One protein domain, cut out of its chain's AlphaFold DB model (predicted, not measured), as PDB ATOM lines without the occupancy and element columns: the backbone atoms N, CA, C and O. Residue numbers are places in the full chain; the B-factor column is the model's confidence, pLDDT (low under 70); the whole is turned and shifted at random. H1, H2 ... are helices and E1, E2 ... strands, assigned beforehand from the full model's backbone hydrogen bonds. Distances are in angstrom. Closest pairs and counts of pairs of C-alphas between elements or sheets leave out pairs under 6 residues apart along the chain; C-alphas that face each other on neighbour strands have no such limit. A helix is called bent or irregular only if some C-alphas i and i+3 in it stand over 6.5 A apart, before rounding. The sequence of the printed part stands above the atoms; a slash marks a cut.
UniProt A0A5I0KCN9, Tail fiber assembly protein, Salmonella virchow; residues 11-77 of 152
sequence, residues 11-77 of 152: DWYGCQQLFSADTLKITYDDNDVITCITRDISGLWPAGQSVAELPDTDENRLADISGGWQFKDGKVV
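What this domain is: This is residues 11 to 77 of the 152 residues of the protein "Tail fiber assembly protein" of Salmonella virchow (UniProt A0A5I0KCN9). A small three-stranded antiparallel sheet of E2, E1 and E3 stands across the middle of this domain, with the short helix H1 and the link of residues 39 to 49 toward one end of the long axis, and the hairpin of E4 and E5 and the link of residues 55 to 68 toward the other. The E1 strand runs almost through the mean of the C-alphas, and H1 has its centre farthest from it. The printed part has 67 residues, with one named helix followed by five named strands, in the order H1, E1, E2, E3, E4, E5; under half of the residues are in named elements, and the class is mixed, helices and strands. The sheet runs E2, E1, E3, and E4 and E5 make a second antiparallel sheet of two strands. The whole is compact and rounded, with a radius of gyration of the C-alphas of 11.1 A and spans of 30 by 25 by 20 A.

Where its parts are: Start at Asp 11, the first printed residue, and find C-alpha 12 at (-12.959, 22.745, 42.157); from there H1 runs over residues 12 to 18, 10.3 A from first to last C-alpha. It is irregular, but only just: C-alphas 14 and 17 are 6.6 A apart. After a tight link, look for E1 at residues 24 to 28, from C-alpha 24 at (-12.999, 6.992, 48.375) over 12.9 A. Another tight link leads to E2, residues 34 to 38, 11.3 A long. Eleven residues further on you reach E3, residues 50 to 54, 13.2 A long. Past residues 55 to 68 comes E4, residues 69 to 72, 9.6 A long. After two more residues E5, residues 75 to 77, runs 6.1 A to C-alpha 77 at (-21.578, 7.190, 60.464).

How they stand to each other: Begin with the inner strand E1, which has the edge strands E2 and E3 as neighbours. E1 and E2 form a hairpin, antiparallel at 156 degrees; look at N 25 and O 38, 2.7 A apart, and at N 38 and O 25, 2.9 A apart, both within hydrogen-bond range. E1 and E3 are antiparallel at 154 degrees, with C-alphas 25 and 53 facing each other at 4.6 A. Here N 24 and O 54 are within hydrogen-bond range at 2.8 A, as are N 52 and O 26 at 3.1 A. H1 is not on this sheet, with 2 pairs of C-alphas within 10 A, and it is apart from E2 and from E3. In its backbone 1 of 3 O i to N i+4 pairs is within hydrogen-bond range, beside 2 of 4 O i to N i+3 pairs. Now go to the second hairpin, E4 and E5, antiparallel at 146 degrees, where N 70 and O 77 are 2.8 A apart and N 75 and O 72 are 3.0 A apart, within hydrogen-bond range. The closest C-alphas of E2 and E4 are those of Ile 34 and Gln 70, 5.4 A apart; those of E1 and E4 are Tyr 28 and Phe 71, 7.0 A apart. E3 and E5 are apart, but only just, with their closest C-alphas at 8.4 A.

The domain as a whole: The two C-alphas farthest apart are those of Asp 11 and Asp 58, 31.1 A. From the first to the last printed C-alpha, Asp 11 to Val 77, is 28.3 A. The printed part has no cut. The links from E2 to E3 and from E3 to E4 are long; in the latter, residues 55 to 68, the C-alphas lie 10 to 15 A from the mean of the C-alphas. The mean pLDDT of the printed part is 93.7, and no printed residue is under 70.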
ATOM      1  N   ASP A  11     -10.727  26.726  43.426       91.69
ATOM      2  CA  ASP A  11     -11.386  26.231  42.215       91.69
ATOM      3  C   ASP A  11     -11.472  24.703  42.235       91.69
ATOM      4  O   ASP A  11     -10.456  24.018  42.347       91.69
ATOM      5  N   TRP A  12     -12.687  24.178  42.080       91.00
ATOM      6  CA  TRP A  12     -12.959  22.745  42.157       91.00
ATOM      7  C   TRP A  12     -12.088  21.915  41.209       91.00
ATOM      8  O   TRP A  12     -11.492  20.922  41.623       91.00
ATOM      9  N   TYR A  13     -11.988  22.324  39.942       88.62
ATOM     10  CA  TYR A  13     -11.260  21.561  38.931       88.62
ATOM     11  C   TYR A  13      -9.749  21.595  39.186       88.62
ATOM     12  O   TYR A  13      -9.067  20.600  38.951       88.62
ATOM     13  N   GLY A  14      -9.234  22.700  39.734       88.44
ATOM     14  CA  GLY A  14      -7.855  22.789  40.218       88.44
ATOM     15  C   GLY A  14      -7.569  21.895  41.431       88.44
ATOM     16  O   GLY A  14      -6.463  21.371  41.552       88.44
ATOM     17  N   CYS A  15      -8.553  21.677  42.306       90.56
ATOM     18  CA  CYS A  15      -8.407  20.834  43.495       90.56
ATOM     19  C   CYS A  15      -8.461  19.331  43.198       90.56
ATOM     20  O   CYS A  15      -7.939  18.559  43.998       90.56
ATOM     21  N   GLN A  16      -9.034  18.889  42.069       91.06
ATOM     22  CA  GLN A  16      -9.161  17.455  41.750       91.06
ATOM     23  C   GLN A  16      -7.818  16.705  41.791       91.06
ATOM     24  O   GLN A  16      -7.773  15.551  42.208       91.06
ATOM     25  N   GLN A  17      -6.719  17.369  41.422       91.50
ATOM     26  CA  GLN A  17      -5.366  16.794  41.445       91.50
ATOM     27  C   GLN A  17      -4.811  16.527  42.857       91.50
ATOM     28  O   GLN A  17      -3.782  15.870  42.988       91.50
ATOM     29  N   LEU A  18      -5.441  17.076  43.902       92.12
ATOM     30  CA  LEU A  18      -5.029  16.888  45.296       92.12
ATOM     31  C   LEU A  18      -5.549  15.570  45.886       92.12
ATOM     32  O   LEU A  18      -5.045  15.136  46.918       92.12
ATOM     33  N   PHE A  19      -6.530  14.941  45.236       93.06
ATOM     34  CA  PHE A  19      -7.118  13.679  45.672       93.06
ATOM     35  C   PHE A  19      -6.286  12.495  45.166       93.06
ATOM     36  O   PHE A  19      -5.891  12.439  44.000       93.06
ATOM     37  N   SER A  20      -6.055  11.513  46.033       94.25
ATOM     38  CA  SER A  20      -5.409  10.250  45.675       94.25
ATOM     39  C   SER A  20      -6.302   9.431  44.744       94.25
ATOM     40  O   SER A  20      -7.518   9.552  44.791       94.25
ATOM     41  N   ALA A  21      -5.747   8.553  43.906       91.25
ATOM     42  CA  ALA A  21      -6.552   7.668  43.056       91.25
ATOM     43  C   ALA A  21      -7.201   6.513  43.850       91.25
ATOM     44  O   ALA A  21      -8.325   6.115  43.549       91.25
ATOM     45  N   ASP A  22      -6.530   6.033  44.903       93.50
ATOM     46  CA  ASP A  22      -6.873   4.786  45.615       93.50
ATOM     47  C   ASP A  22      -7.783   4.987  46.842       93.50
ATOM     48  O   ASP A  22      -7.974   4.090  47.663       93.50
ATOM     49  N   THR A  23      -8.345   6.181  46.988       96.00
ATOM     50  CA  THR A  23      -9.233   6.585  48.088       96.00
ATOM     51  C   THR A  23     -10.685   6.672  47.633       96.00
ATOM     52  O   THR A  23     -10.984   6.827  46.444       96.00
ATOM     53  N   LEU A  24     -11.605   6.625  48.592       96.12
ATOM     54  CA  LEU A  24     -12.999   6.992  48.375       96.12
ATOM     55  C   LEU A  24     -13.151   8.511  48.437       96.12
ATOM     56  O   LEU A  24     -12.498   9.183  49.231       96.12
ATOM     57  N   LYS A  25     -14.014   9.055  47.585       96.56
ATOM     58  CA  LYS A  25     -14.432  10.453  47.586       96.56
ATOM     59  C   LYS A  25     -15.930  10.449  47.757       96.56
ATOM     60  O   LYS A  25     -16.639   9.722  47.055       96.56
ATOM     61  N   ILE A  26     -16.391  11.248  48.698       96.94
ATOM     62  CA  ILE A  26     -17.805  11.376  48.998       96.94
ATOM     63  C   ILE A  26     -18.255  12.802  48.749       96.94
ATOM     64  O   ILE A  26     -17.497  13.740  48.998       96.94
ATOM     65  N   THR A  27     -19.492  12.952  48.285       97.06
ATOM     66  CA  THR A  27     -20.201  14.229  48.384       97.06
ATOM     67  C   THR A  27     -21.279  14.124  49.446       97.06
ATOM     68  O   THR A  27     -21.898  13.065  49.597       97.06
ATOM     69  N   TYR A  28     -21.481  15.206  50.189       96.25
ATOM     70  CA  TYR A  28     -22.507  15.293  51.220       96.25
ATOM     71  C   TYR A  28     -23.182  16.666  51.226       96.25
ATOM     72  O   TYR A  28     -22.600  17.659  50.777       96.25
ATOM     73  N   ASP A  29     -24.442  16.686  51.658       94.00
ATOM     74  CA  ASP A  29     -25.265  17.894  51.748       94.00
ATOM     75  C   ASP A  29     -25.073  18.649  53.077       94.00
ATOM     76  O   ASP A  29     -24.306  18.232  53.943       94.00
ATOM     77  N   ASP A  30     -25.797  19.758  53.248       92.12
ATOM     78  CA  ASP A  30     -25.740  20.609  54.448       92.12
ATOM     79  C   ASP A  30     -26.223  19.912  55.739       92.12
ATOM     80  O   ASP A  30     -26.060  20.452  56.832       92.12
ATOM     81  N   ASN A  31     -26.835  18.726  55.637       90.25
ATOM     82  CA  ASN A  31     -27.205  17.882  56.776       90.25
ATOM     83  C   ASN A  31     -26.206  16.733  56.980       90.25
ATOM     84  O   ASN A  31     -26.548  15.720  57.602       90.25
ATOM     85  N   ASP A  32     -25.002  16.860  56.422       94.75
ATOM     86  CA  ASP A  32     -23.941  15.857  56.412       94.75
ATOM     87  C   ASP A  32     -24.317  14.558  55.682       94.75
ATOM     88  O   ASP A  32     -23.587  13.573  55.775       94.75
ATOM     89  N   VAL A  33     -25.448  14.494  54.967       94.81
ATOM     90  CA  VAL A  33     -25.938  13.245  54.367       94.81
ATOM     91  C   VAL A  33     -25.124  12.922  53.127       94.81
ATOM     92  O   VAL A  33     -25.033  13.733  52.210       94.81
ATOM     93  N   ILE A  34     -24.571  11.709  53.073       96.81
ATOM     94  CA  ILE A  34     -23.790  11.240  51.928       96.81
ATOM     95  C   ILE A  34     -24.721  11.025  50.730       96.81
ATOM     96  O   ILE A  34     -25.685  10.261  50.796       96.81
ATOM     97  N   THR A  35     -24.402  11.679  49.617       95.94
ATOM     98  CA  THR A  35     -25.183  11.637  48.369       95.94
ATOM     99  C   THR A  35     -24.440  10.978  47.215       95.94
ATOM    100  O   THR A  35     -25.055  10.579  46.229       95.94
ATOM    101  N   CYS A  36     -23.116  10.866  47.310       95.88
ATOM    102  CA  CYS A  36     -22.291  10.196  46.314       95.88
ATOM    103  C   CYS A  36     -21.091   9.531  46.986       95.88
ATOM    104  O   CYS A  36     -20.544  10.073  47.945       95.88
ATOM    105  N   ILE A  37     -20.673   8.382  46.455       96.06
ATOM    106  CA  ILE A  37     -19.452   7.668  46.836       96.06
ATOM    107  C   ILE A  37     -18.794   7.197  45.538       96.06
ATOM    108  O   ILE A  37     -19.423   6.509  44.734       96.06
ATOM    109  N   THR A  38     -17.537   7.567  45.310       95.19
ATOM    110  CA  THR A  38     -16.792   7.199  44.099       95.19
ATOM    111  C   THR A  38     -15.297   7.091  44.384       95.19
ATOM    112  O   THR A  38     -14.797   7.654  45.352       95.19
ATOM    113  N   ARG A  39     -14.552   6.391  43.524       94.25
ATOM    114  CA  ARG A  39     -13.082   6.511  43.463       94.25
ATOM    115  C   ARG A  39     -12.632   7.506  42.394       94.25
ATOM    116  O   ARG A  39     -11.526   8.032  42.483       94.25
ATOM    117  N   ASP A  40     -13.489   7.783  41.417       93.19
ATOM    118  CA  ASP A  40     -13.220   8.707  40.322       93.19
ATOM    119  C   ASP A  40     -13.713  10.116  40.670       93.19
ATOM    120  O   ASP A  40     -14.914  10.393  40.665       93.19
ATOM    121  N   ILE A  41     -12.761  11.001  40.973       92.44
ATOM    122  CA  ILE A  41     -13.000  12.405  41.327       92.44
ATOM    123  C   ILE A  41     -13.467  13.247  40.133       92.44
ATOM    124  O   ILE A  41     -14.160  14.248  40.314       92.44
ATOM    125  N   SER A  42     -13.123  12.837  38.907       89.69
ATOM    126  CA  SER A  42     -13.384  13.617  37.694       89.69
ATOM    127  C   SER A  42     -14.867  13.643  37.316       89.69
ATOM    128  O   SER A  42     -15.338  14.615  36.727       89.69
ATOM    129  N   GLY A  43     -15.617  12.612  37.719       86.94
ATOM    130  CA  GLY A  43     -17.059  12.507  37.504       86.94
ATOM    131  C   GLY A  43     -17.914  13.326  38.474       86.94
ATOM    132  O   GLY A  43     -19.133  13.358  38.316       86.94
ATOM    133  N   LEU A  44     -17.318  13.975  39.482       90.81
ATOM    134  CA  LEU A  44     -18.072  14.721  40.487       90.81
ATOM    135  C   LEU A  44     -18.394  16.153  40.040       90.81
ATOM    136  O   LEU A  44     -17.524  16.929  39.636       90.81
ATOM    137  N   TRP A  45     -19.664  16.522  40.228       90.94
ATOM    138  CA  TRP A  45     -20.180  17.886  40.119       90.94
ATOM    139  C   TRP A  45     -20.774  18.315  41.475       90.94
ATOM    140  O   TRP A  45     -21.983  18.206  41.676       90.94
ATOM    141  N   PRO A  46     -19.951  18.767  42.439       90.25
ATOM    142  CA  PRO A  46     -20.388  19.022  43.816       90.25
ATOM    143  C   PRO A  46     -20.998  20.425  43.992       90.25
ATOM    144  O   PRO A  46     -20.625  21.184  44.884       90.25
ATOM    145  N   ALA A  47     -21.912  20.827  43.108       90.25
ATOM    146  CA  ALA A  47     -22.565  22.128  43.236       90.25
ATOM    147  C   ALA A  47     -23.475  22.158  44.474       90.25
ATOM    148  O   ALA A  47     -24.434  21.395  44.543       90.25
ATOM    149  N   GLY A  48     -23.183  23.058  45.420       90.19
ATOM    150  CA  GLY A  48     -23.922  23.154  46.684       90.19
ATOM    151  C   GLY A  48     -23.678  21.969  47.620       90.19
ATOM    152  O   GLY A  48     -24.550  21.641  48.414       90.19
ATOM    153  N   GLN A  49     -22.539  21.290  47.478       94.31
ATOM    154  CA  GLN A  49     -22.169  20.144  48.299       94.31
ATOM    155  C   GLN A  49     -20.739  20.278  48.797       94.31
ATOM    156  O   GLN A  49     -19.903  20.938  48.174       94.31
ATOM    157  N   SER A  50     -20.448  19.565  49.874       95.38
ATOM    158  CA  SER A  50     -19.087  19.382  50.355       95.38
ATOM    159  C   SER A  50     -18.495  18.085  49.811       95.38
ATOM    160  O   SER A  50     -19.218  17.132  49.516       95.38
ATOM    161  N   VAL A  51     -17.167  18.048  49.672       95.69
ATOM    162  CA  VAL A  51     -16.420  16.862  49.229       95.69
ATOM    163  C   VAL A  51     -15.415  16.469  50.299       95.69
ATOM    164  O   VAL A  51     -14.688  17.321  50.806       95.69
ATOM    165  N   ALA A  52     -15.352  15.180  50.622       95.94
ATOM    166  CA  ALA A  52     -14.325  14.629  51.498       95.94
ATOM    167  C   ALA A  52     -13.654  13.404  50.874       95.94
ATOM    168  O   ALA A  52     -14.270  12.652  50.116       95.94
ATOM    169  N   GLU A  53     -12.383  13.216  51.215       96.56
ATOM    170  CA  GLU A  53     -11.586  12.049  50.850       96.56
ATOM    171  C   GLU A  53     -11.448  11.109  52.049       96.56
ATOM    172  O   GLU A  53     -11.223  11.552  53.177       96.56
ATOM    173  N   LEU A  54     -11.574   9.807  51.805       95.69
ATOM    174  CA  LEU A  54     -11.556   8.771  52.828       95.69
ATOM    175  C   LEU A  54     -10.702   7.577  52.398       95.69
ATOM    176  O   LEU A  54     -10.675   7.226  51.215       95.69
ATOM    177  N   PRO A  55     -10.038   6.891  53.344       96.12
ATOM    178  CA  PRO A  55      -9.386   5.630  53.036       96.12
ATOM    179  C   PRO A  55     -10.429   4.593  52.604       96.12
ATOM    180  O   PRO A  55     -11.536   4.531  53.142       96.12
ATOM    181  N   ASP A  56     -10.060   3.759  51.638       95.62
ATOM    182  CA  ASP A  56     -10.941   2.744  51.069       95.62
ATOM    183  C   ASP A  56     -10.956   1.461  51.920       95.62
ATOM    184  O   ASP A  56     -10.387   0.429  51.558       95.62
ATOM    185  N   THR A  57     -11.560   1.563  53.105       95.50
ATOM    186  CA  THR A  57     -11.683   0.483  54.095       95.50
ATOM    187  C   THR A  57     -13.035  -0.220  54.002       95.50
ATOM    188  O   THR A  57     -14.011   0.350  53.515       95.50
ATOM    189  N   ASP A  58     -13.128  -1.443  54.530       95.56
ATOM    190  CA  ASP A  58     -14.402  -2.173  54.585       95.56
ATOM    191  C   ASP A  58     -15.472  -1.422  55.393       95.56
ATOM    192  O   ASP A  58     -16.636  -1.446  55.015       95.56
ATOM    193  N   GLU A  59     -15.079  -0.693  56.444       93.62
ATOM    194  CA  GLU A  59     -15.979   0.148  57.246       93.62
ATOM    195  C   GLU A  59     -16.596   1.284  56.416       93.62
ATOM    196  O   GLU A  59     -17.815   1.444  56.402       93.62
ATOM    197  N   ASN A  60     -15.784   2.028  55.658       94.62
ATOM    198  CA  ASN A  60     -16.283   3.122  54.817       94.62
ATOM    199  C   ASN A  60     -17.112   2.616  53.628       94.62
ATOM    200  O   ASN A  60     -17.994   3.324  53.146       94.62
ATOM    201  N   ARG A  61     -16.864   1.383  53.168       93.88
ATOM    202  CA  ARG A  61     -17.644   0.722  52.111       93.88
ATOM    203  C   ARG A  61     -19.014   0.223  52.570       93.88
ATOM    204  O   ARG A  61     -19.806  -0.168  51.717       93.88
ATOM    205  N   LEU A  62     -19.306   0.222  53.875       95.00
ATOM    206  CA  LEU A  62     -20.657  -0.071  54.369       95.00
ATOM    207  C   LEU A  62     -21.653   1.028  53.994       95.00
ATOM    208  O   LEU A  62     -22.854   0.759  53.936       95.00
ATOM    209  N   ALA A  63     -21.167   2.250  53.760       95.12
ATOM    210  CA  ALA A  63     -22.021   3.349  53.367       95.12
ATOM    211  C   ALA A  63     -22.569   3.197  51.955       95.12
ATOM    212  O   ALA A  63     -21.895   2.755  51.026       95.12
ATOM    213  N   ASP A  64     -23.809   3.641  51.810       94.56
ATOM    214  CA  ASP A  64     -24.500   3.764  50.541       94.56
ATOM    215  C   ASP A  64     -25.061   5.182  50.374       94.56
ATOM    216  O   ASP A  64     -24.934   6.046  51.245       94.56
ATOM    217  N   ILE A  65     -25.697   5.412  49.229       94.94
ATOM    218  CA  ILE A  65     -26.286   6.702  48.851       94.94
ATOM    219  C   ILE A  65     -27.810   6.739  49.049       94.94
ATOM    220  O   ILE A  65     -28.493   7.580  48.470       94.94
ATOM    221  N   SER A  66     -28.374   5.831  49.856       93.06
ATOM    222  CA  SER A  66     -29.819   5.773  50.142       93.06
ATOM    223  C   SER A  66     -30.293   6.857  51.124       93.06
ATOM    224  O   SER A  66     -31.480   6.948  51.439       93.06
ATOM    225  N   GLY A  67     -29.371   7.693  51.620       91.00
ATOM    226  CA  GLY A  67     -29.638   8.742  52.606       91.00
ATOM    227  C   GLY A  67     -29.634   8.256  54.061       91.00
ATOM    228  O   GLY A  67     -30.113   8.979  54.945       91.00
ATOM    229  N   GLY A  68     -29.126   7.041  54.304       93.75
ATOM    230  CA  GLY A  68     -28.951   6.425  55.625       93.75
ATOM    231  C   GLY A  68     -27.589   6.674  56.284       93.75
ATOM    232  O   GLY A  68     -27.377   6.232  57.412       93.75
ATOM    233  N   TRP A  69     -26.684   7.393  55.620       96.56
ATOM    234  CA  TRP A  69     -25.313   7.624  56.079       96.56
ATOM    235  C   TRP A  69     -24.973   9.113  56.109       96.56
ATOM    236  O   TRP A  69     -25.414   9.872  55.245       96.56
ATOM    237  N   GLN A  70     -24.199   9.517  57.115       96.38
ATOM    238  CA  GLN A  70     -23.691  10.874  57.293       96.38
ATOM    239  C   GLN A  70     -22.164  10.889  57.345       96.38
ATOM    240  O   GLN A  70     -21.544   9.932  57.812       96.38
ATOM    241  N   PHE A  71     -21.561  11.991  56.906       96.19
ATOM    242  CA  PHE A  71     -20.148  12.275  57.102       96.19
ATOM    243  C   PHE A  71     -19.963  13.367  58.148       96.19
ATOM    244  O   PHE A  71     -20.161  14.543  57.872       96.19
ATOM    245  N   LYS A  72     -19.571  12.974  59.360       93.69
ATOM    246  CA  LYS A  72     -19.486  13.877  60.504       93.69
ATOM    247  C   LYS A  72     -18.151  13.729  61.214       93.69
ATOM    248  O   LYS A  72     -17.701  12.614  61.469       93.69
ATOM    249  N   ASP A  73     -17.515  14.858  61.525       91.94
ATOM    250  CA  ASP A  73     -16.236  14.912  62.246       91.94
ATOM    251  C   ASP A  73     -15.147  14.013  61.618       91.94
ATOM    252  O   ASP A  73     -14.380  13.341  62.311       91.94
ATOM    253  N   GLY A  74     -15.100  13.962  60.280       92.50
ATOM    254  CA  GLY A  74     -14.125  13.157  59.540       92.50
ATOM    255  C   GLY A  74     -14.465  11.666  59.423       92.50
ATOM    256  O   GLY A  74     -13.618  10.893  58.974       92.50
ATOM    257  N   LYS A  75     -15.667  11.237  59.832       94.50
ATOM    258  CA  LYS A  75     -16.077   9.827  59.855       94.50
ATOM    259  C   LYS A  75     -17.399   9.592  59.144       94.50
ATOM    260  O   LYS A  75     -18.318  10.402  59.220       94.50
ATOM    261  N   VAL A  76     -17.504   8.426  58.518       96.00
ATOM    262  CA  VAL A  76     -18.757   7.904  57.976       96.00
ATOM    263  C   VAL A  76     -19.521   7.219  59.103       96.00
ATOM    264  O   VAL A  76     -19.011   6.303  59.742       96.00
ATOM    265  N   VAL A  77     -20.734   7.685  59.375       95.75
ATOM    266  CA  VAL A  77     -21.578   7.190  60.464       95.75
ATOM    267  C   VAL A  77     -22.995   6.940  59.969       95.75
ATOM    268  O   VAL A  77     -23.445   7.544  58.994       95.75
TER     269      VAL A  77